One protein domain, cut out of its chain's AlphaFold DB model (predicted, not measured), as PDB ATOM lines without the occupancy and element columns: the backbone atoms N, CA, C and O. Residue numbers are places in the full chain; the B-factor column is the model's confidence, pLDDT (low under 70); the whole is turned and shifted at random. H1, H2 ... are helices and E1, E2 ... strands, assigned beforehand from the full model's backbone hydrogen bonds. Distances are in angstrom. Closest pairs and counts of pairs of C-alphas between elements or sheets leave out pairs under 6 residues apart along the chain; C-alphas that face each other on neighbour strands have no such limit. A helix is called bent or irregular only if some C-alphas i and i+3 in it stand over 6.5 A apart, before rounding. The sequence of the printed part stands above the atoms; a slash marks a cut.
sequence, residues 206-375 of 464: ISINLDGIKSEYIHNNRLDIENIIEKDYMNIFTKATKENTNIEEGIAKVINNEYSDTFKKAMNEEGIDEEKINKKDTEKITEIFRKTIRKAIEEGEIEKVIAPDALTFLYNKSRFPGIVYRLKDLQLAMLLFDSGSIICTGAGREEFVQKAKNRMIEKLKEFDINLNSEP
ATOM      1  N   ILE A 206     275.520 188.020 159.011       96.69
ATOM      2  CA  ILE A 206     275.344 188.035 160.455       96.69
ATOM      3  C   ILE A 206     276.557 187.339 161.059       96.69
ATOM      4  O   ILE A 206     276.875 186.214 160.680       96.69
ATOM      5  N   SER A 207     277.224 188.002 161.993       96.00
ATOM      6  CA  SER A 207     278.394 187.460 162.678       96.00
ATOM      7  C   SER A 207     278.040 187.143 164.121       96.00
ATOM      8  O   SER A 207     277.605 188.021 164.872       96.00
ATOM      9  N   ILE A 208     278.220 185.880 164.500       95.44
ATOM     10  CA  ILE A 208     278.027 185.396 165.864       95.44
ATOM     11  C   ILE A 208     279.391 185.246 166.527       95.44
ATOM     12  O   ILE A 208     280.290 184.624 165.969       95.44
ATOM     13  N   ASN A 209     279.529 185.788 167.737       94.62
ATOM     14  CA  ASN A 209     280.709 185.555 168.553       94.62
ATOM     15  C   ASN A 209     280.553 184.241 169.330       94.62
ATOM     16  O   ASN A 209     279.663 184.127 170.173       94.62
ATOM     17  N   LEU A 210     281.415 183.267 169.035       94.94
ATOM     18  CA  LEU A 210     281.431 181.955 169.684       94.94
ATOM     19  C   LEU A 210     282.404 181.884 170.872       94.94
ATOM     20  O   LEU A 210     282.438 180.874 171.578       94.94
ATOM     21  N   ASP A 211     283.175 182.943 171.124       93.06
ATOM     22  CA  ASP A 211     284.200 182.957 172.160       93.06
ATOM     23  C   ASP A 211     283.595 182.775 173.558       93.06
ATOM     24  O   ASP A 211     282.681 183.483 173.995       93.06
ATOM     25  N   GLY A 212     284.143 181.800 174.286       91.00
ATOM     26  CA  GLY A 212     283.752 181.507 175.663       91.00
ATOM     27  C   GLY A 212     282.378 180.847 175.817       91.00
ATOM     28  O   GLY A 212     281.950 180.643 176.955       91.00
ATOM     29  N   ILE A 213     281.687 180.494 174.726       94.12
ATOM     30  CA  ILE A 213     280.438 179.727 174.801       94.12
ATOM     31  C   ILE A 213     280.762 178.273 175.157       94.12
ATOM     32  O   ILE A 213     281.580 177.620 174.513       94.12
ATOM     33  N   LYS A 214     280.093 177.756 176.191       92.50
ATOM     34  CA  LYS A 214     280.180 176.350 176.594       92.50
ATOM     35  C   LYS A 214     278.999 175.591 176.000       92.50
ATOM     36  O   LYS A 214     277.884 175.765 176.470       92.50
ATOM     37  N   SER A 215     279.256 174.770 174.991       94.81
ATOM     38  CA  SER A 215     278.280 173.865 174.376       94.81
ATOM     39  C   SER A 215     279.021 172.660 173.797       94.81
ATOM     40  O   SER A 215     280.150 172.804 173.327       94.81
ATOM     41  N   GLU A 216     278.401 171.478 173.815       95.19
ATOM     42  CA  GLU A 216     278.959 170.279 173.165       95.19
ATOM     43  C   GLU A 216     279.032 170.413 171.637       95.19
ATOM     44  O   GLU A 216     279.783 169.692 170.996       95.19
ATOM     45  N   TYR A 217     278.301 171.374 171.067       95.75
ATOM     46  CA  TYR A 217     278.280 171.675 169.637       95.75
ATOM     47  C   TYR A 217     279.281 172.767 169.240       95.75
ATOM     48  O   TYR A 217     279.218 173.275 168.121       95.75
ATOM     49  N   ILE A 218     280.172 173.179 170.148       95.50
ATOM     50  CA  ILE A 218     281.222 174.163 169.871       95.50
ATOM     51  C   ILE A 218     282.587 173.575 170.218       95.50
ATOM     52  O   ILE A 218     282.862 173.191 171.356       95.50
ATOM     53  N   HIS A 219     283.483 173.564 169.235       94.38
ATOM     54  CA  HIS A 219     284.850 173.076 169.370       94.38
ATOM     55  C   HIS A 219     285.821 174.096 168.786       94.38
ATOM     56  O   HIS A 219     285.702 174.478 167.625       94.38
ATOM     57  N   ASN A 220     286.788 174.554 169.590       92.00
ATOM     58  CA  ASN A 220     287.766 175.576 169.190       92.00
ATOM     59  C   ASN A 220     287.106 176.826 168.569       92.00
ATOM     60  O   ASN A 220     287.526 177.294 167.513       92.00
ATOM     61  N   ASN A 221     286.043 177.328 169.212       92.06
ATOM     62  CA  ASN A 221     285.227 178.461 168.755       92.06
ATOM     63  C   ASN A 221     284.633 178.271 167.343       92.06
ATOM     64  O   ASN A 221     284.403 179.243 166.629       92.06
ATOM     65  N   ARG A 222     284.381 177.021 166.935       95.12
ATOM     66  CA  ARG A 222     283.658 176.664 165.709       95.12
ATOM     67  C   ARG A 222     282.454 175.793 166.033       95.12
ATOM     68  O   ARG A 222     282.513 174.987 166.956       95.12
ATOM     69  N   LEU A 223     281.386 175.942 165.261       95.94
ATOM     70  CA  LEU A 223     280.190 175.115 165.352       95.94
ATOM     71  C   LEU A 223     280.450 173.728 164.765       95.94
ATOM     72  O   LEU A 223     280.933 173.595 163.640       95.94
ATOM     73  N   ASP A 224     280.037 172.701 165.496       95.38
ATOM     74  CA  ASP A 224     279.925 171.342 164.987       95.38
ATOM     75  C   ASP A 224     278.616 171.195 164.200       95.38
ATOM     76  O   ASP A 224     277.575 170.764 164.704       95.38
ATOM     77  N   ILE A 225     278.678 171.629 162.941       93.69
ATOM     78  CA  ILE A 225     277.559 171.633 161.999       93.69
ATOM     79  C   ILE A 225     276.894 170.254 161.889       93.69
ATOM     80  O   ILE A 225     275.668 170.155 161.903       93.69
ATOM     81  N   GLU A 226     277.684 169.190 161.789       94.12
ATOM     82  CA  GLU A 226     277.176 167.841 161.536       94.12
ATOM     83  C   GLU A 226     276.410 167.312 162.757       94.12
ATOM     84  O   GLU A 226     275.317 166.758 162.609       94.12
ATOM     85  N   ASN A 227     276.911 167.570 163.970       94.50
ATOM     86  CA  ASN A 227     276.217 167.212 165.208       94.50
ATOM     87  C   ASN A 227     274.955 168.051 165.446       94.50
ATOM     88  O   ASN A 227     273.962 167.519 165.944       94.50
ATOM     89  N   ILE A 228     274.959 169.334 165.069       95.12
ATOM     90  CA  ILE A 228     273.764 170.192 165.127       95.12
ATOM     91  C   ILE A 228     272.661 169.625 164.226       95.12
ATOM     92  O   ILE A 228     271.513 169.499 164.656       95.12
ATOM     93  N   ILE A 229     273.003 169.247 162.990       94.69
ATOM     94  CA  ILE A 229     272.031 168.695 162.042       94.69
ATOM     95  C   ILE A 229     271.496 167.346 162.523       94.69
ATOM     96  O   ILE A 229     270.282 167.135 162.511       94.69
ATOM     97  N   GLU A 230     272.377 166.445 162.973       95.38
ATOM     98  CA  GLU A 230     271.948 165.169 163.549       95.38
ATOM     99  C   GLU A 230     270.970 165.423 164.703       95.38
ATOM    100  O   GLU A 230     269.871 164.871 164.710       95.38
ATOM    101  N   LYS A 231     271.321 166.305 165.646       95.19
ATOM    102  CA  LYS A 231     270.472 166.625 166.797       95.19
ATOM    103  C   LYS A 231     269.105 167.168 166.385       95.19
ATOM    104  O   LYS A 231     268.103 166.758 166.974       95.19
ATOM    105  N   ASP A 232     269.052 168.061 165.398       95.69
ATOM    106  CA  ASP A 232     267.799 168.638 164.906       95.69
ATOM    107  C   ASP A 232     266.850 167.547 164.400       95.69
ATOM    108  O   ASP A 232     265.716 167.423 164.871       95.69
ATOM    109  N   TYR A 233     267.340 166.680 163.512       96.19
ATOM    110  CA  TYR A 233     266.524 165.606 162.956       96.19
ATOM    111  C   TYR A 233     266.177 164.533 163.979       96.19
ATOM    112  O   TYR A 233     265.049 164.041 163.977       96.19
ATOM    113  N   MET A 234     267.079 164.221 164.912       95.44
ATOM    114  CA  MET A 234     266.773 163.330 166.031       95.44
ATOM    115  C   MET A 234     265.648 163.888 166.909       95.44
ATOM    116  O   MET A 234     264.765 163.133 167.324       95.44
ATOM    117  N   ASN A 235     265.630 165.198 167.168       94.50
ATOM    118  CA  ASN A 235     264.555 165.848 167.918       94.50
ATOM    119  C   ASN A 235     263.224 165.789 167.148       94.50
ATOM    120  O   ASN A 235     262.201 165.428 167.735       94.50
ATOM    121  N   ILE A 236     263.237 166.085 165.843       94.31
ATOM    122  CA  ILE A 236     262.055 166.004 164.966       94.31
ATOM    123  C   ILE A 236     261.488 164.580 164.955       94.31
ATOM    124  O   ILE A 236     260.296 164.381 165.195       94.31
ATOM    125  N   PHE A 237     262.347 163.582 164.753       94.50
ATOM    126  CA  PHE A 237     261.967 162.174 164.726       94.50
ATOM    127  C   PHE A 237     261.429 161.684 166.069       94.50
ATOM    128  O   PHE A 237     260.375 161.051 166.137       94.50
ATOM    129  N   THR A 238     262.110 162.024 167.164       91.88
ATOM    130  CA  THR A 238     261.681 161.653 168.518       91.88
ATOM    131  C   THR A 238     260.323 162.260 168.849       91.88
ATOM    132  O   THR A 238     259.472 161.600 169.445       91.88
ATOM    133  N   LYS A 239     260.095 163.516 168.456       91.38
ATOM    134  CA  LYS A 239     258.809 164.182 168.644       91.38
ATOM    135  C   LYS A 239     257.711 163.484 167.839       91.38
ATOM    136  O   LYS A 239     256.679 163.130 168.404       91.38
ATOM    137  N   ALA A 240     257.961 163.214 166.558       90.12
ATOM    138  CA  ALA A 240     257.003 162.543 165.686       90.12
ATOM    139  C   ALA A 240     256.653 161.127 166.175       90.12
ATOM    140  O   ALA A 240     255.489 160.741 166.155       90.12
ATOM    141  N   THR A 241     257.618 160.357 166.669       86.12
ATOM    142  CA  THR A 241     257.370 158.982 167.137       86.12
ATOM    143  C   THR A 241     256.760 158.908 168.540       86.12
ATOM    144  O   THR A 241     256.054 157.949 168.838       86.12
ATOM    145  N   LYS A 242     256.974 159.911 169.406       82.88
ATOM    146  CA  LYS A 242     256.384 159.949 170.760       82.88
ATOM    147  C   LYS A 242     254.988 160.567 170.821       82.88
ATOM    148  O   LYS A 242     254.197 160.154 171.667       82.88
ATOM    149  N   GLU A 243     254.701 161.574 169.995       78.12
ATOM    150  CA  GLU A 243     253.419 162.297 170.024       78.12
ATOM    151  C   GLU A 243     252.312 161.594 169.222       78.12
ATOM    152  O   GLU A 243     251.134 161.797 169.516       78.12
ATOM    153  N   ASN A 244     252.655 160.751 168.242       67.88
ATOM    154  CA  ASN A 244     251.664 159.987 167.484       67.88
ATOM    155  C   ASN A 244     251.318 158.673 168.201       67.88
ATOM    156  O   ASN A 244     252.191 157.906 168.602       67.88
ATOM    157  N   THR A 245     250.021 158.375 168.317       67.69
ATOM    158  CA  THR A 245     249.527 157.067 168.779       67.69
ATOM    159  C   THR A 245     249.914 155.935 167.829       67.69
ATOM    160  O   THR A 245     250.049 154.799 168.277       67.69
ATOM    161  N   ASN A 246     250.111 156.252 166.545       82.12
ATOM    162  CA  ASN A 246     250.666 155.359 165.537       82.12
ATOM    163  C   ASN A 246     252.114 155.775 165.208       82.12
ATOM    164  O   ASN A 246     252.346 156.840 164.632       82.12
ATOM    165  N   ILE A 247     253.082 154.934 165.580       82.31
ATOM    166  CA  ILE A 247     254.515 155.203 165.383       82.31
ATOM    167  C   ILE A 247     254.872 155.219 163.889       82.31
ATOM    168  O   ILE A 247     255.665 156.064 163.479       82.31
ATOM    169  N   GLU A 248     254.256 154.363 163.070       82.25
ATOM    170  CA  GLU A 248     254.491 154.308 161.619       82.25
ATOM    171  C   GLU A 248     254.125 155.630 160.941       82.25
ATOM    172  O   GLU A 248     254.887 156.151 160.127       82.25
ATOM    173  N   GLU A 249     252.995 156.227 161.332       84.62
ATOM    174  CA  GLU A 249     252.576 157.534 160.821       84.62
ATOM    175  C   GLU A 249     253.577 158.633 161.218       84.62
ATOM    176  O   GLU A 249     253.862 159.542 160.439       84.62
ATOM    177  N   GLY A 250     254.148 158.539 162.423       87.25
ATOM    178  CA  GLY A 250     255.221 159.424 162.875       87.25
ATOM    179  C   GLY A 250     256.495 159.286 162.037       87.25
ATOM    180  O   GLY A 250     257.075 160.299 161.652       87.25
ATOM    181  N   ILE A 251     256.901 158.055 161.714       89.06
ATOM    182  CA  ILE A 251     258.065 157.771 160.860       89.06
ATOM    183  C   ILE A 251     257.838 158.330 159.448       89.06
ATOM    184  O   ILE A 251     258.692 159.052 158.934       89.06
ATOM    185  N   ALA A 252     256.670 158.073 158.851       88.31
ATOM    186  CA  ALA A 252     256.322 158.527 157.502       88.31
ATOM    187  C   ALA A 252     256.254 160.061 157.366       88.31
ATOM    188  O   ALA A 252     256.439 160.596 156.277       88.31
ATOM    189  N   LYS A 253     256.020 160.793 158.465       90.31
ATOM    190  CA  LYS A 253     256.086 162.268 158.479       90.31
ATOM    191  C   LYS A 253     257.513 162.812 158.392       90.31
ATOM    192  O   LYS A 253     257.682 163.981 158.057       90.31
ATOM    193  N   VAL A 254     258.522 162.009 158.731       93.31
ATOM    194  CA  VAL A 254     259.921 162.455 158.833       93.31
ATOM    195  C   VAL A 254     260.792 161.862 157.735       93.31
ATOM    196  O   VAL A 254     261.671 162.557 157.233       93.31
ATOM    197  N   ILE A 255     260.553 160.613 157.342       92.75
ATOM    198  CA  ILE A 255     261.335 159.916 156.318       92.75
ATOM    199  C   ILE A 255     260.662 160.076 154.956       92.75
ATOM    200  O   ILE A 255     259.455 159.900 154.819       92.75
ATOM    201  N   ASN A 256     261.454 160.406 153.940       91.38
ATOM    202  CA  ASN A 256     261.003 160.495 152.559       91.38
ATOM    203  C   ASN A 256     260.513 159.125 152.058       91.38
ATOM    204  O   ASN A 256     261.154 158.102 152.302       91.38
ATOM    205  N   ASN A 257     259.408 159.112 151.309       84.81
ATOM    206  CA  ASN A 257     258.807 157.898 150.758       84.81
ATOM    207  C   ASN A 257     259.807 157.020 149.989       84.81
ATOM    208  O   ASN A 257     259.765 155.804 150.144       84.81
ATOM    209  N   GLU A 258     260.732 157.609 149.226       82.56
ATOM    210  CA  GLU A 258     261.743 156.851 148.465       82.56
ATOM    211  C   GLU A 258     262.726 156.081 149.366       82.56
ATOM    212  O   GLU A 258     263.242 155.033 148.984       82.56
ATOM    213  N   TYR A 259     262.966 156.572 150.583       83.31
ATOM    214  CA  TYR A 259     263.890 155.973 151.551       83.31
ATOM    215  C   TYR A 259     263.174 155.145 152.621       83.31
ATOM    216  O   TYR A 259     263.832 154.453 153.402       83.31
ATOM    217  N   SER A 260     261.839 155.163 152.626       82.44
ATOM    218  CA  SER A 260     261.002 154.415 153.565       82.44
ATOM    219  C   SER A 260     261.305 152.916 153.516       82.44
ATOM    220  O   SER A 260     261.563 152.312 154.555       82.44
ATOM    221  N   ASP A 261     261.405 152.325 152.321       83.94
ATOM    222  CA  ASP A 261     261.702 150.894 152.155       83.94
ATOM    223  C   ASP A 261     263.098 150.520 152.672       83.94
ATOM    224  O   ASP A 261     263.287 149.479 153.303       83.94
ATOM    225  N   THR A 262     264.084 151.395 152.455       85.81
ATOM    226  CA  THR A 262     265.451 151.193 152.962       85.81
ATOM    227  C   THR A 262     265.470 151.235 154.488       85.81
ATOM    228  O   THR A 262     266.103 150.396 155.128       85.81
ATOM    229  N   PHE A 263     264.734 152.177 155.080       89.06
ATOM    230  CA  PHE A 263     264.599 152.287 156.526       89.06
ATOM    231  C   PHE A 263     263.875 151.074 157.132       89.06
ATOM    232  O   PHE A 263     264.341 150.498 158.113       89.06
ATOM    233  N   LYS A 264     262.783 150.624 156.502       86.19
ATOM    234  CA  LYS A 264     262.040 149.410 156.879       86.19
ATOM    235  C   LYS A 264     262.906 148.162 156.829       86.19
ATOM    236  O   LYS A 264     262.882 147.356 157.756       86.19
ATOM    237  N   LYS A 265     263.732 148.023 155.793       87.25
ATOM    238  CA  LYS A 265     264.696 146.925 155.703       87.25
ATOM    239  C   LYS A 265     265.667 146.926 156.891       87.25
ATOM    240  O   LYS A 265     265.875 145.872 157.484       87.25
ATOM    241  N   ALA A 266     266.197 148.089 157.275       89.06
ATOM    242  CA  ALA A 266     267.077 148.207 158.440       89.06
ATOM    243  C   ALA A 266     266.361 147.864 159.765       89.06
ATOM    244  O   ALA A 266     266.962 147.257 160.647       89.06
ATOM    245  N   MET A 267     265.070 148.190 159.897       88.75
ATOM    246  CA  MET A 267     264.243 147.751 161.035       88.75
ATOM    247  C   MET A 267     264.085 146.228 161.089       88.75
ATOM    248  O   MET A 267     264.288 145.630 162.148       88.75
ATOM    249  N   ASN A 268     263.801 145.595 159.949       87.25
ATOM    250  CA  ASN A 268     263.657 144.142 159.857       87.25
ATOM    251  C   ASN A 268     264.965 143.406 160.208       87.25
ATOM    252  O   ASN A 268     264.928 142.383 160.891       87.25
ATOM    253  N   GLU A 269     266.122 143.932 159.790       88.12
ATOM    254  CA  GLU A 269     267.449 143.384 160.131       88.12
ATOM    255  C   GLU A 269     267.740 143.420 161.647       88.12
ATOM    256  O   GLU A 269     268.411 142.531 162.168       88.12
ATOM    257  N   GLU A 270     267.168 144.384 162.374       85.56
ATOM    258  CA  GLU A 270     267.247 144.516 163.842       85.56
ATOM    259  C   GLU A 270     266.100 143.780 164.582       85.56
ATOM    260  O   GLU A 270     265.942 143.889 165.809       85.56
ATOM    261  N   GLY A 271     265.301 143.002 163.840       83.44
ATOM    262  CA  GLY A 271     264.225 142.155 164.359       83.44
ATOM    263  C   GLY A 271     262.947 142.906 164.744       83.44
ATOM    264  O   GLY A 271     262.231 142.447 165.635       83.44
ATOM    265  N   ILE A 272     262.677 144.057 164.123       84.12
ATOM    266  CA  ILE A 272     261.482 144.875 164.364       84.12
ATOM    267  C   ILE A 272     260.500 144.663 163.211       84.12
ATOM    268  O   ILE A 272     260.803 145.020 162.078       84.12
ATOM    269  N   ASP A 273     259.334 144.090 163.513       77.19
ATOM    270  CA  ASP A 273     258.242 143.880 162.554       77.19
ATOM    271  C   ASP A 273     257.500 145.202 162.306       77.19
ATOM    272  O   ASP A 273     256.931 145.790 163.233       77.19
ATOM    273  N   GLU A 274     257.519 145.665 161.055       68.19
ATOM    274  CA  GLU A 274     256.905 146.927 160.645       68.19
ATOM    275  C   GLU A 274     255.387 146.966 160.856       68.19
ATOM    276  O   GLU A 274     254.863 148.054 161.038       68.19
ATOM    277  N   GLU A 275     254.699 145.817 160.900       67.62
ATOM    278  CA  GLU A 275     253.244 145.742 161.112       67.62
ATOM    279  C   GLU A 275     252.855 145.688 162.607       67.62
ATOM    280  O   GLU A 275     251.669 145.641 162.956       67.62
ATOM    281  N   LYS A 276     253.840 145.639 163.520       70.69
ATOM    282  CA  LYS A 276     253.631 145.467 164.975       70.69
ATOM    283  C   LYS A 276     254.536 146.350 165.833       70.69
ATOM    284  O   LYS A 276     254.906 145.964 166.952       70.69
ATOM    285  N   ILE A 277     254.853 147.551 165.351       76.81
ATOM    286  CA  ILE A 277     255.692 148.498 166.088       76.81
ATOM    287  C   ILE A 277     255.022 148.869 167.413       76.81
ATOM    288  O   ILE A 277     253.917 149.413 167.465       76.81
ATOM    289  N   ASN A 278     255.714 148.595 168.515       74.56
ATOM    290  CA  ASN A 278     255.228 148.896 169.853       74.56
ATOM    291  C   ASN A 278     256.208 149.819 170.601       74.56
ATOM    292  O   ASN A 278     257.332 150.067 170.175       74.56
ATOM    293  N   LYS A 279     255.780 150.372 171.746       74.31
ATOM    294  CA  LYS A 279     256.576 151.356 172.513       74.31
ATOM    295  C   LYS A 279     257.964 150.861 172.941       74.31
ATOM    296  O   LYS A 279     258.818 151.685 173.247       74.31
ATOM    297  N   LYS A 280     258.181 149.541 173.020       78.81
ATOM    298  CA  LYS A 280     259.487 148.970 173.380       78.81
ATOM    299  C   LYS A 280     260.485 149.042 172.222       78.81
ATOM    300  O   LYS A 280     261.683 149.074 172.472       78.81
ATOM    301  N   ASP A 281     260.000 149.134 170.987       83.44
ATOM    302  CA  ASP A 281     260.835 149.232 169.788       83.44
ATOM    303  C   ASP A 281     261.315 150.667 169.532       83.44
ATOM    304  O   ASP A 281     262.275 150.872 168.793       83.44
ATOM    305  N   THR A 282     260.701 151.672 170.173       83.12
ATOM    306  CA  THR A 282     260.998 153.097 169.948       83.12
ATOM    307  C   THR A 282     262.480 153.436 170.126       83.12
ATOM    308  O   THR A 282     263.016 154.208 169.337       83.12
ATOM    309  N   GLU A 283     263.165 152.856 171.116       86.19
ATOM    310  CA  GLU A 283     264.604 153.088 171.323       86.19
ATOM    311  C   GLU A 283     265.443 152.529 170.170       86.19
ATOM    312  O   GLU A 283     266.285 153.240 169.623       86.19
ATOM    313  N   LYS A 284     265.165 151.292 169.739       89.44
ATOM    314  CA  LYS A 284     265.865 150.674 168.608       89.44
ATOM    315  C   LYS A 284     265.604 151.424 167.303       89.44
ATOM    316  O   LYS A 284     266.541 151.717 166.573       89.44
ATOM    317  N   ILE A 285     264.351 151.794 167.037       90.56
ATOM    318  CA  ILE A 285     263.965 152.580 165.857       90.56
ATOM    319  C   ILE A 285     264.694 153.929 165.845       90.56
ATOM    320  O   ILE A 285     265.190 154.362 164.807       90.56
ATOM    321  N   THR A 286     264.796 154.580 167.005       91.62
ATOM    322  CA  THR A 286     265.527 155.844 167.159       91.62
ATOM    323  C   THR A 286     267.012 155.666 166.835       91.62
ATOM    324  O   THR A 286     267.586 156.497 166.137       91.62
ATOM    325  N   GLU A 287     267.630 154.564 167.264       93.12
ATOM    326  CA  GLU A 287     269.028 154.252 166.943       93.12
ATOM    327  C   GLU A 287     269.241 153.951 165.448       93.12
ATOM    328  O   GLU A 287     270.211 154.413 164.847       93.12
ATOM    329  N   ILE A 288     268.308 153.241 164.804       93.75
ATOM    330  CA  ILE A 288     268.341 153.003 163.351       93.75
ATOM    331  C   ILE A 288     268.245 154.333 162.596       93.75
ATOM    332  O   ILE A 288     269.014 154.581 161.661       93.75
ATOM    333  N   PHE A 289     267.347 155.224 163.026       95.25
ATOM    334  CA  PHE A 289     267.211 156.561 162.448       95.25
ATOM    335  C   PHE A 289     268.479 157.386 162.621       95.25
ATOM    336  O   PHE A 289     268.955 157.978 161.654       95.25
ATOM    337  N   ARG A 290     269.098 157.335 163.802       95.75
ATOM    338  CA  ARG A 290     270.379 157.989 164.062       95.75
ATOM    339  C   ARG A 290     271.461 157.557 163.070       95.75
ATOM    340  O   ARG A 290     272.075 158.411 162.433       95.75
ATOM    341  N   LYS A 291     271.654 156.245 162.888       94.44
ATOM    342  CA  LYS A 291     272.618 155.692 161.916       94.44
ATOM    343  C   LYS A 291     272.304 156.140 160.487       94.44
ATOM    344  O   LYS A 291     273.209 156.507 159.742       94.44
ATOM    345  N   THR A 292     271.022 156.146 160.123       93.88
ATOM    346  CA  THR A 292     270.552 156.569 158.795       93.88
ATOM    347  C   THR A 292     270.881 158.037 158.528       93.88
ATOM    348  O   THR A 292     271.442 158.365 157.485       93.88
ATOM    349  N   ILE A 293     270.588 158.920 159.486       95.06
ATOM    350  CA  ILE A 293     270.866 160.354 159.366       95.06
ATOM    351  C   ILE A 293     272.359 160.645 159.362       95.06
ATOM    352  O   ILE A 293     272.800 161.460 158.556       95.06
ATOM    353  N   ARG A 294     273.154 159.962 160.192       95.50
ATOM    354  CA  ARG A 294     274.617 160.108 160.174       95.50
ATOM    355  C   ARG A 294     275.204 159.808 158.807       95.50
ATOM    356  O   ARG A 294     275.910 160.648 158.258       95.50
ATOM    357  N   LYS A 295     274.818 158.676 158.224       93.19
ATOM    358  CA  LYS A 295     275.226 158.313 156.869       93.19
ATOM    359  C   LYS A 295     274.787 159.366 155.843       93.19
ATOM    360  O   LYS A 295     275.585 159.787 155.014       93.19
ATOM    361  N   ALA A 296     273.547 159.852 155.933       92.81
ATOM    362  CA  ALA A 296     273.037 160.881 155.027       92.81
ATOM    363  C   ALA A 296     273.792 162.218 155.139       92.81
ATOM    364  O   ALA A 296     273.985 162.896 154.131       92.81
ATOM    365  N   ILE A 297     274.221 162.607 156.345       93.75
ATOM    366  CA  ILE A 297     275.053 163.798 156.581       93.75
ATOM    367  C   ILE A 297     276.429 163.623 155.926       93.75
ATOM    368  O   ILE A 297     276.877 164.522 155.213       93.75
ATOM    369  N   GLU A 298     277.075 162.473 156.135       92.06
ATOM    370  CA  GLU A 298     278.398 162.147 155.578       92.06
ATOM    371  C   GLU A 298     278.390 162.118 154.043       92.06
ATOM    372  O   GLU A 298     279.303 162.637 153.401       92.06
ATOM    373  N   GLU A 299     277.333 161.559 153.450       90.88
ATOM    374  CA  GLU A 299     277.148 161.468 151.997       90.88
ATOM    375  C   GLU A 299     276.605 162.776 151.380       90.88
ATOM    376  O   GLU A 299     276.646 162.959 150.163       90.88
ATOM    377  N   GLY A 300     276.123 163.718 152.201       89.62
ATOM    378  CA  GLY A 300     275.516 164.971 151.741       89.62
ATOM    379  C   GLY A 300     274.154 164.779 151.064       89.62
ATOM    380  O   GLY A 300     273.821 165.503 150.124       89.62
ATOM    381  N   GLU A 301     273.375 163.795 151.515       89.38
ATOM    382  CA  GLU A 301     272.092 163.382 150.929       89.38
ATOM    383  C   GLU A 301     270.900 163.556 151.886       89.38
ATOM    384  O   GLU A 301     269.857 162.923 151.725       89.38
ATOM    385  N   ILE A 302     271.022 164.434 152.883       91.88
ATOM    386  CA  ILE A 302     269.983 164.674 153.902       91.88
ATOM    387  C   ILE A 302     268.617 164.971 153.277       91.88
ATOM    388  O   ILE A 302     267.605 164.421 153.704       91.88
ATOM    389  N   GLU A 303     268.589 165.810 152.239       90.44
ATOM    390  CA  GLU A 303     267.375 166.181 151.498       90.44
ATOM    391  C   GLU A 303     266.676 165.012 150.801       90.44
ATOM    392  O   GLU A 303     265.494 165.113 150.475       90.44
ATOM    393  N   LYS A 304     267.394 163.910 150.568       90.00
ATOM    394  CA  LYS A 304     266.817 162.700 149.998       90.00
ATOM    395  C   LYS A 304     266.171 161.839 151.078       90.00
ATOM    396  O   LYS A 304     265.092 161.306 150.854       90.00
ATOM    397  N   VAL A 305     266.785 161.756 152.260       92.81
ATOM    398  CA  VAL A 305     266.302 160.932 153.380       92.81
ATOM    399  C   VAL A 305     265.146 161.585 154.134       92.81
ATOM    400  O   VAL A 305     264.193 160.900 154.504       92.81
ATOM    401  N   ILE A 306     265.212 162.893 154.381       94.94
ATOM    402  CA  ILE A 306     264.201 163.617 155.157       94.94
ATOM    403  C   ILE A 306     263.041 164.054 154.259       94.94
ATOM    404  O   ILE A 306     263.241 164.611 153.180       94.94
ATOM    405  N   ALA A 307     261.811 163.841 154.725       92.81
ATOM    406  CA  ALA A 307     260.604 164.285 154.043       92.81
ATOM    407  C   ALA A 307     260.600 165.821 153.855       92.81
ATOM    408  O   ALA A 307     260.961 166.549 154.784       92.81
ATOM    409  N   PRO A 308     260.130 166.355 152.707       89.31
ATOM    410  CA  PRO A 308     260.176 167.794 152.413       89.31
ATOM    411  C   PRO A 308     259.528 168.710 153.463       89.31
ATOM    412  O   PRO A 308     259.966 169.849 153.642       89.31
ATOM    413  N   ASP A 309     258.498 168.223 154.157       87.44
ATOM    414  CA  ASP A 309     257.791 168.970 155.204       87.44
ATOM    415  C   ASP A 309     258.513 168.943 156.560       87.44
ATOM    416  O   ASP A 309     258.331 169.853 157.368       87.44
ATOM    417  N   ALA A 310     259.365 167.941 156.792       89.19
ATOM    418  CA  ALA A 310     260.225 167.832 157.971       89.19
ATOM    419  C   ALA A 310     261.623 168.443 157.750       89.19
ATOM    420  O   ALA A 310     262.429 168.511 158.678       89.19
ATOM    421  N   LEU A 311     261.935 168.877 156.526       90.31
ATOM    422  CA  LEU A 311     263.258 169.351 156.142       90.31
ATOM    423  C   LEU A 311     263.530 170.773 156.660       90.31
ATOM    424  O   LEU A 311     263.067 171.763 156.088       90.31
ATOM    425  N   THR A 312     264.328 170.868 157.726       90.12
ATOM    426  CA  THR A 312     264.755 172.141 158.330       90.12
ATOM    427  C   THR A 312     266.068 172.666 157.738       90.12
ATOM    428  O   THR A 312     266.131 173.816 157.292       90.12
ATOM    429  N   PHE A 313     267.111 171.828 157.719       93.88
ATOM    430  CA  PHE A 313     268.471 172.173 157.310       93.88
ATOM    431  C   PHE A 313     268.901 171.391 156.063       93.88
ATOM    432  O   PHE A 313     268.800 170.172 156.010       93.88
ATOM    433  N   LEU A 314     269.437 172.075 155.055       92.88
ATOM    434  CA  LEU A 314     270.114 171.407 153.940       92.88
ATOM    435  C   LEU A 314     271.610 171.432 154.197       92.88
ATOM    436  O   LEU A 314     272.154 172.463 154.596       92.88
ATOM    437  N   TYR A 315     272.280 170.324 153.922       92.69
ATOM    438  CA  TYR A 315     273.721 170.242 154.061       92.69
ATOM    439  C   TYR A 315     274.281 169.207 153.100       92.69
ATOM    440  O   TYR A 315     273.884 168.043 153.103       92.69
ATOM    441  N   ASN A 316     275.222 169.660 152.280       91.62
ATOM    442  CA  ASN A 316     276.011 168.811 151.413       91.62
ATOM    443  C   ASN A 316     277.418 169.399 151.346       91.62
ATOM    444  O   ASN A 316     277.698 170.262 150.513       91.62
ATOM    445  N   LYS A 317     278.298 168.905 152.220       87.06
ATOM    446  CA  LYS A 317     279.678 169.384 152.378       87.06
ATOM    447  C   LYS A 317     280.476 169.388 151.074       87.06
ATOM    448  O   LYS A 317     281.320 170.255 150.876       87.06
ATOM    449  N   SER A 318     280.201 168.434 150.179       88.25
ATOM    450  CA  SER A 318     280.884 168.323 148.883       88.25
ATOM    451  C   SER A 318     280.506 169.443 147.907       88.25
ATOM    452  O   SER A 318     281.315 169.827 147.066       88.25
ATOM    453  N   ARG A 319     279.289 169.988 148.031       90.62
ATOM    454  CA  ARG A 319     278.777 171.076 147.188       90.62
ATOM    455  C   ARG A 319     278.930 172.443 147.837       90.62
ATOM    456  O   ARG A 319     279.176 173.424 147.142       90.62
ATOM    457  N   PHE A 320     278.733 172.520 149.150       90.44
ATOM    458  CA  PHE A 320     278.722 173.767 149.895       90.44
ATOM    459  C   PHE A 320     279.126 173.529 151.362       90.44
ATOM    460  O   PHE A 320     278.562 172.649 152.011       90.44
ATOM    461  N   PRO A 321     280.075 174.305 151.919       88.50
ATOM    462  CA  PRO A 321     280.629 174.038 153.250       88.50
ATOM    463  C   PRO A 321     279.719 174.448 154.422       88.50
ATOM    464  O   PRO A 321     280.008 174.083 155.557       88.50
ATOM    465  N   GLY A 322     278.659 175.223 154.180       91.38
ATOM    466  CA  GLY A 322     277.733 175.684 155.219       91.38
ATOM    467  C   GLY A 322     276.414 174.908 155.263       91.38
ATOM    468  O   GLY A 322     276.031 174.235 154.306       91.38
ATOM    469  N   ILE A 323     275.676 175.058 156.361       94.25
ATOM    470  CA  ILE A 323     274.281 174.613 156.473       94.25
ATOM    471  C   ILE A 323     273.373 175.660 155.833       94.25
ATOM    472  O   ILE A 323     273.510 176.851 156.105       94.25
ATOM    473  N   VAL A 324     272.391 175.232 155.046       95.38
ATOM    474  CA  VAL A 324     271.322 176.103 154.549       95.38
ATOM    475  C   VAL A 324     270.078 175.938 155.414       95.38
ATOM    476  O   VAL A 324     269.448 174.884 155.418       95.38
ATOM    477  N   TYR A 325     269.672 177.001 156.097       95.12
ATOM    478  CA  TYR A 325     268.422 177.076 156.843       95.12
ATOM    479  C   TYR A 325     267.403 177.926 156.083       95.12
ATOM    480  O   TYR A 325     267.593 179.132 155.908       95.12
ATOM    481  N   ARG A 326     266.320 177.310 155.596       88.50
ATOM    482  CA  ARG A 326     265.293 178.007 154.805       88.50
ATOM    483  C   ARG A 326     264.135 178.476 155.681       88.50
ATOM    484  O   ARG A 326     263.446 177.675 156.303       88.50
ATOM    485  N   LEU A 327     263.858 179.776 155.646       82.81
ATOM    486  CA  LEU A 327     262.744 180.419 156.339       82.81
ATOM    487  C   LEU A 327     261.663 180.789 155.316       82.81
ATOM    488  O   LEU A 327     261.621 181.916 154.822       82.81
ATOM    489  N   LYS A 328     260.807 179.815 154.967       80.19
ATOM    490  CA  LYS A 328     259.817 179.923 153.871       80.19
ATOM    491  C   LYS A 328     258.895 181.141 154.005       80.19
ATOM    492  O   LYS A 328     258.636 181.824 153.023       80.19
ATOM    493  N   ASP A 329     258.431 181.439 155.211       76.44
ATOM    494  CA  ASP A 329     257.522 182.555 155.497       76.44
ATOM    495  C   ASP A 329     258.201 183.938 155.454       76.44
ATOM    496  O   ASP A 329     257.518 184.948 155.307       76.44
ATOM    497  N   LEU A 330     259.536 183.987 155.549       75.50
ATOM    498  CA  LEU A 330     260.331 185.195 155.300       75.50
ATOM    499  C   LEU A 330     260.878 185.253 153.865       75.50
ATOM    500  O   LEU A 330     261.534 186.233 153.521       75.50
ATOM    501  N   GLN A 331     260.637 184.210 153.058       75.88
ATOM    502  CA  GLN A 331     261.196 184.026 151.712       75.88
ATOM    503  C   GLN A 331     262.730 184.161 151.662       75.88
ATOM    504  O   GLN A 331     263.293 184.660 150.695       75.88
ATOM    505  N   LEU A 332     263.421 183.702 152.710       85.00
ATOM    506  CA  LEU A 332     264.867 183.875 152.879       85.00
ATOM    507  C   LEU A 332     265.559 182.550 153.217       85.00
ATOM    508  O   LEU A 332     264.978 181.661 153.843       85.00
ATOM    509  N   ALA A 333     266.829 182.439 152.829       90.75
ATOM    510  CA  ALA A 333     267.738 181.393 153.276       90.75
ATOM    511  C   ALA A 333     268.899 181.983 154.091       90.75
ATOM    512  O   ALA A 333     269.447 183.030 153.742       90.75
ATOM    513  N   MET A 334     269.279 181.288 155.164       96.81
ATOM    514  CA  MET A 334     270.482 181.557 155.953       96.81
ATOM    515  C   MET A 334     271.519 180.477 155.651       96.81
ATOM    516  O   MET A 334     271.220 179.291 155.758       96.81
ATOM    517  N   LEU A 335     272.724 180.881 155.279       96.44
ATOM    518  CA  LEU A 335     273.871 180.012 155.045       96.44
ATOM    519  C   LEU A 335     274.786 180.132 156.262       96.44
ATOM    520  O   LEU A 335     275.488 181.132 156.392       96.44
ATOM    521  N   LEU A 336     274.720 179.170 157.175       96.88
ATOM    522  CA  LEU A 336     275.492 179.147 158.416       96.88
ATOM    523  C   LEU A 336     276.800 178.383 158.206       96.88
ATOM    524  O   LEU A 336     276.784 177.224 157.797       96.88
ATOM    525  N   PHE A 337     277.921 179.023 158.520       96.44
ATOM    526  CA  PHE A 337     279.249 178.421 158.482       96.44
ATOM    527  C   PHE A 337     279.708 178.038 159.887       96.44
ATOM    528  O   PHE A 337     279.254 178.594 160.889       96.44
ATOM    529  N   ASP A 338     280.655 177.109 159.958       95.12
ATOM    530  CA  ASP A 338     281.227 176.631 161.215       95.12
ATOM    531  C   ASP A 338     281.971 177.735 161.983       95.12
ATOM    532  O   ASP A 338     282.075 177.675 163.200       95.12
ATOM    533  N   SER A 339     282.417 178.796 161.311       95.62
ATOM    534  CA  SER A 339     282.981 179.995 161.943       95.62
ATOM    535  C   SER A 339     281.979 180.816 162.765       95.62
ATOM    536  O   SER A 339     282.386 181.776 163.410       95.62
ATOM    537  N   GLY A 340     280.676 180.520 162.695       93.88
ATOM    538  CA  GLY A 340     279.619 181.379 163.243       93.88
ATOM    539  C   GLY A 340     279.234 182.546 162.325       93.88
ATOM    540  O   GLY A 340     278.347 183.334 162.658       93.88
ATOM    541  N   SER A 341     279.866 182.654 161.152       96.38
ATOM    542  CA  SER A 341     279.423 183.560 160.092       96.38
ATOM    543  C   SER A 341     278.150 183.020 159.452       96.38
ATOM    544  O   SER A 341     278.019 181.820 159.210       96.38
ATOM    545  N   ILE A 342     277.218 183.909 159.140       97.50
ATOM    546  CA  ILE A 342     275.971 183.573 158.464       97.50
ATOM    547  C   ILE A 342     275.766 184.524 157.295       97.50
ATOM    548  O   ILE A 342     275.888 185.733 157.460       97.50
ATOM    549  N   ILE A 343     275.392 183.998 156.130       96.19
ATOM    550  CA  ILE A 343     274.934 184.805 154.994       96.19
ATOM    551  C   ILE A 343     273.422 184.648 154.850       96.19
ATOM    552  O   ILE A 343     272.911 183.552 154.660       96.19
ATOM    553  N   CYS A 344     272.707 185.757 154.910       93.50
ATOM    554  CA  CYS A 344     271.279 185.864 154.660       93.50
ATOM    555  C   CYS A 344     271.048 186.337 153.224       93.50
ATOM    556  O   CYS A 344     271.623 187.346 152.823       93.50
ATOM    557  N   THR A 345     270.194 185.651 152.462       86.69
ATOM    558  CA  THR A 345     269.822 186.046 151.090       86.69
ATOM    559  C   THR A 345     268.346 185.765 150.802       86.69
ATOM    560  O   THR A 345     267.769 184.826 151.354       86.69
ATOM    561  N   GLY A 346     267.731 186.579 149.941       72.19
ATOM    562  CA  GLY A 346     266.325 186.481 149.534       72.19
ATOM    563  C   GLY A 346     265.386 187.450 150.259       72.19
ATOM    564  O   GLY A 346     264.207 187.522 149.931       72.19
ATOM    565  N   ALA A 347     265.875 188.224 151.233       71.25
ATOM    566  CA  ALA A 347     265.022 189.166 151.954       71.25
ATOM    567  C   ALA A 347     264.637 190.361 151.071       71.25
ATOM    568  O   ALA A 347     265.499 191.122 150.655       71.25
ATOM    569  N   GLY A 348     263.340 190.618 150.894       64.56
ATOM    570  CA  GLY A 348     262.864 191.859 150.260       64.56
ATOM    571  C   GLY A 348     262.875 193.089 151.184       64.56
ATOM    572  O   GLY A 348     262.528 194.187 150.755       64.56
ATOM    573  N   ARG A 349     263.186 192.923 152.482       69.50
ATOM    574  CA  ARG A 349     263.155 193.988 153.508       69.50
ATOM    575  C   ARG A 349     264.164 193.720 154.622       69.50
ATOM    576  O   ARG A 349     264.288 192.584 155.074       69.50
ATOM    577  N   GLU A 350     264.805 194.766 155.144       72.50
ATOM    578  CA  GLU A 350     265.791 194.640 156.236       72.50
ATOM    579  C   GLU A 350     265.182 194.045 157.516       72.50
ATOM    580  O   GLU A 350     265.807 193.234 158.197       72.50
ATOM    581  N   GLU A 351     263.913 194.356 157.806       78.19
ATOM    582  CA  GLU A 351     263.174 193.778 158.938       78.19
ATOM    583  C   GLU A 351     263.169 192.238 158.902       78.19
ATOM    584  O   GLU A 351     263.183 191.581 159.946       78.19
ATOM    585  N   PHE A 352     263.166 191.633 157.708       80.00
ATOM    586  CA  PHE A 352     263.167 190.176 157.571       80.00
ATOM    587  C   PHE A 352     264.528 189.584 157.929       80.00
ATOM    588  O   PHE A 352     264.567 188.519 158.542       80.00
ATOM    589  N   VAL A 353     265.626 190.294 157.654       82.12
ATOM    590  CA  VAL A 353     266.971 189.912 158.113       82.12
ATOM    591  C   VAL A 353     267.027 189.922 159.642       82.12
ATOM    592  O   VAL A 353     267.512 188.970 160.252       82.12
ATOM    593  N   GLN A 354     266.448 190.940 160.284       84.75
ATOM    594  CA  GLN A 354     266.381 191.020 161.745       84.75
ATOM    595  C   GLN A 354     265.516 189.897 162.352       84.75
ATOM    596  O   GLN A 354     265.888 189.305 163.366       84.75
ATOM    597  N   LYS A 355     264.385 189.548 161.726       85.25
ATOM    598  CA  LYS A 355     263.572 188.385 162.133       85.25
ATOM    599  C   LYS A 355     264.325 187.068 161.948       85.25
ATOM    600  O   LYS A 355     264.251 186.209 162.824       85.25
ATOM    601  N   ALA A 356     265.057 186.919 160.844       89.31
ATOM    602  CA  ALA A 356     265.880 185.748 160.567       89.31
ATOM    603  C   ALA A 356     266.997 185.587 161.607       89.31
ATOM    604  O   ALA A 356     267.154 184.500 162.159       89.31
ATOM    605  N   LYS A 357     267.682 186.682 161.974       94.50
ATOM    606  CA  LYS A 357     268.640 186.703 163.091       94.50
ATOM    607  C   LYS A 357     268.004 186.163 164.368       94.50
ATOM    608  O   LYS A 357     268.533 185.231 164.961       94.50
ATOM    609  N   ASN A 358     266.857 186.712 164.767       93.81
ATOM    610  CA  ASN A 358     266.183 186.301 165.999       93.81
ATOM    611  C   ASN A 358     265.803 184.814 165.969       93.81
ATOM    612  O   ASN A 358     265.977 184.120 166.964       93.81
ATOM    613  N   ARG A 359     265.343 184.297 164.821       93.38
ATOM    614  CA  ARG A 359     265.075 182.861 164.660       93.38
ATOM    615  C   ARG A 359     266.321 182.012 164.772       93.38
ATOM    616  O   ARG A 359     266.249 180.962 165.388       93.38
ATOM    617  N   MET A 360     267.438 182.456 164.204       95.19
ATOM    618  CA  MET A 360     268.701 181.747 164.357       95.19
ATOM    619  C   MET A 360     269.152 181.728 165.818       95.19
ATOM    620  O   MET A 360     269.555 180.681 166.297       95.19
ATOM    621  N   ILE A 361     269.024 182.838 166.549       95.75
ATOM    622  CA  ILE A 361     269.340 182.884 167.985       95.75
ATOM    623  C   ILE A 361     268.482 181.875 168.760       95.75
ATOM    624  O   ILE A 361     269.020 181.092 169.537       95.75
ATOM    625  N   GLU A 362     267.166 181.858 168.538       95.25
ATOM    626  CA  GLU A 362     266.284 180.873 169.179       95.25
ATOM    627  C   GLU A 362     266.635 179.442 168.765       95.25
ATOM    628  O   GLU A 362     266.681 178.551 169.609       95.25
ATOM    629  N   LYS A 363     266.971 179.232 167.489       94.38
ATOM    630  CA  LYS A 363     267.367 177.923 166.976       94.38
ATOM    631  C   LYS A 363     268.666 177.432 167.614       94.38
ATOM    632  O   LYS A 363     268.750 176.271 167.981       94.38
ATOM    633  N   LEU A 364     269.648 178.308 167.812       95.00
ATOM    634  CA  LEU A 364     270.906 177.992 168.492       95.00
ATOM    635  C   LEU A 364     270.693 177.615 169.966       95.00
ATOM    636  O   LEU A 364     271.327 176.678 170.451       95.00
ATOM    637  N   LYS A 365     269.746 178.256 170.663       95.12
ATOM    638  CA  LYS A 365     269.390 177.887 172.045       95.12
ATOM    639  C   LYS A 365     268.850 176.460 172.165       95.12
ATOM    640  O   LYS A 365     269.067 175.831 173.196       95.12
ATOM    641  N   GLU A 366     268.190 175.922 171.133       94.00
ATOM    642  CA  GLU A 366     267.744 174.514 171.117       94.00
ATOM    643  C   GLU A 366     268.918 173.520 171.208       94.00
ATOM    644  O   GLU A 366     268.726 172.373 171.616       94.00
ATOM    645  N   PHE A 367     270.131 173.972 170.876       93.62
ATOM    646  CA  PHE A 367     271.385 173.221 170.962       93.62
ATOM    647  C   PHE A 367     272.259 173.675 172.145       93.62
ATOM    648  O   PHE A 367     273.469 173.474 172.138       93.62
ATOM    649  N   ASP A 368     271.678 174.336 173.151       92.88
ATOM    650  CA  ASP A 368     272.409 174.900 174.298       92.88
ATOM    651  C   ASP A 368     273.520 175.899 173.896       92.88
ATOM    652  O   ASP A 368     274.466 176.166 174.637       92.88
ATOM    653  N   ILE A 369     273.416 176.487 172.700       95.81
ATOM    654  CA  ILE A 369     274.323 177.536 172.230       95.81
ATOM    655  C   ILE A 369     273.733 178.882 172.655       95.81
ATOM    656  O   ILE A 369     272.976 179.533 171.934       95.81
ATOM    657  N   ASN A 370     274.078 179.293 173.874       94.75
ATOM    658  CA  ASN A 370     273.670 180.572 174.444       94.75
ATOM    659  C   ASN A 370     274.709 181.648 174.103       94.75
ATOM    660  O   ASN A 370     275.845 181.594 174.569       94.75
ATOM    661  N   LEU A 371     274.322 182.620 173.275       94.62
ATOM    662  CA  LEU A 371     275.228 183.674 172.814       94.62
ATOM    663  C   LEU A 371     275.555 184.674 173.929       94.62
ATOM    664  O   LEU A 371     274.660 185.161 174.618       94.62
ATOM    665  N   ASN A 372     276.836 185.028 174.050       92.06
ATOM    666  CA  ASN A 372     277.328 185.997 175.038       92.06
ATOM    667  C   ASN A 372     277.130 187.461 174.606       92.06
ATOM    668  O   ASN A 372     277.236 188.375 175.423       92.06
ATOM    669  N   SER A 373     276.867 187.695 173.321       93.44
ATOM    670  CA  SER A 373     276.684 189.025 172.739       93.44
ATOM    671  C   SER A 373     275.655 188.995 171.613       93.44
ATOM    672  O   SER A 373     275.447 187.964 170.973       93.44
ATOM    673  N   GLU A 374     275.053 190.151 171.338       93.56
ATOM    674  CA  GLU A 374     274.134 190.315 170.212       93.56
ATOM    675  C   GLU A 374     274.878 190.111 168.877       93.56
ATOM    676  O   GLU A 374     275.938 190.715 168.683       93.56
ATOM    677  N   PRO A 375     274.359 189.290 167.942       96.06
ATOM    678  CA  PRO A 375     274.977 189.136 166.631       96.06
ATOM    679  C   PRO A 375     274.951 190.435 165.825       96.06
ATOM    680  O   PRO A 375     273.938 191.145 165.784       96.06
TER     681      PRO A 375
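AT A GLANCE: This is residues 206 to 375 of the 464 residues of the protein "TATA-box-binding protein (Modular protein)" of groundwater metagenome (UniProt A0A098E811). The domain has two halves: at one end a twisted sheet of four strands, E1 to E4, with helix H6 slantwise over one face, at the other end a cluster of helices H1 to H5 gathered round H4. H1 joins the halves: residues 225 to 233 reach over the E1 side of the sheet, on the same face as H6, while H1 and H4 run side by side in opposite ways and residues 237 to 243 meet H2. The printed part has 170 residues, with five named helices, then four strands, then a sixth helix along the chain. The sheet order is E1 E2 E3 E4, antiparallel throughout, and the class is mixed, helices and strands. The whole is compact, with a radius of gyration of the C-alphas of 17.3 A, and it spans 50 by 34 by 32 A.

HOW THE PARTS SIT: Residues 206 to 224 hold no named element; residues 206 to 207 pair antiparallel with residues 341 to 342 of E4, residues 341 to 347. H1, residues 225 to 243, touches H2, residues 247 to 252, with its residues 237 to 243 alone, at a steep tilt of 47 degrees, the C-alphas of Ala 240 and Gly 250 being closest at 4.6 A. H3, residues 257 to 269, is irregular, C-alphas 258 and 261 being 7.0 A apart; it is close to but not clearly touching H2, with the C-alphas of Ala 252 and Ser 260 closest at 7.4 A. H4, residues 282 to 299, is the hub and touches three helices. It touches H1 at a shallow tilt of 31 degrees, opposite ways, closest at the C-alphas of Glu 230 and Ile 293, 6.5 A. It touches H3 at a steep tilt of 55 degrees, closest at the C-alphas of Met 267 and Ile 285, 6.8 A. It touches H5, residues 302 to 305, closest at the C-alphas of Ala 296 and Ile 302, 5.0 A. E1, residues 313 to 316, E2, residues 320 to 327, E3, residues 332 to 336, and E4 form a meander, each strand the antiparallel neighbour of the one before, and three hairpins. N 314 and O 324 are 2.8 A apart across E1 and E2, N 325 and O 334 2.8 A across E2 and E3, and N 335 and O 343 2.7 A across E3 and E4. H6, residues 350 to 365, is on the sheet at a height of 9.5 A, over E3, E4 and, only just, E2 with 3 C-alphas; on the local plane it stands at 45 degrees to E3. H1, H4 and H6 on one face of the sheet make two layers, helices on one face; H1 has a height of 10.2 A, and H5 only grazes the sheet. H6 is apart from H1 and H4, among others. Every O i to N i+4 pair is within hydrogen-bond range in H1, H2, H4 and H6, and 7 of 9 in H3; H5 is too short for such a pair.

IN THESE COORDINATES: H1 begins at C-alpha 225 at (277.559, 171.633, 161.999) and is 27.1 A long. H2 is 8.7 A, H3 19.3 A, H4 25.6 A and H5 5.3 A. E1 is 10.1 A, E2 18.5 A, E3 12.9 A and E4 17.5 A. H6 is 23.3 A long and ends at C-alpha 365 at (269.390, 177.887, 172.045).

THE WHOLE: The two C-alphas farthest apart, those of Gly 271 and Glu 350, are 53.1 A apart, while those of Ile 206 and Pro 375 are 6.3 A apart. The printed part has no cut. The link from H3 to H4, 12 residues, is long. The mean pLDDT of the printed part is 89.2; residues 244 to 245, 274 to 275 and 348 to 349 are under 70.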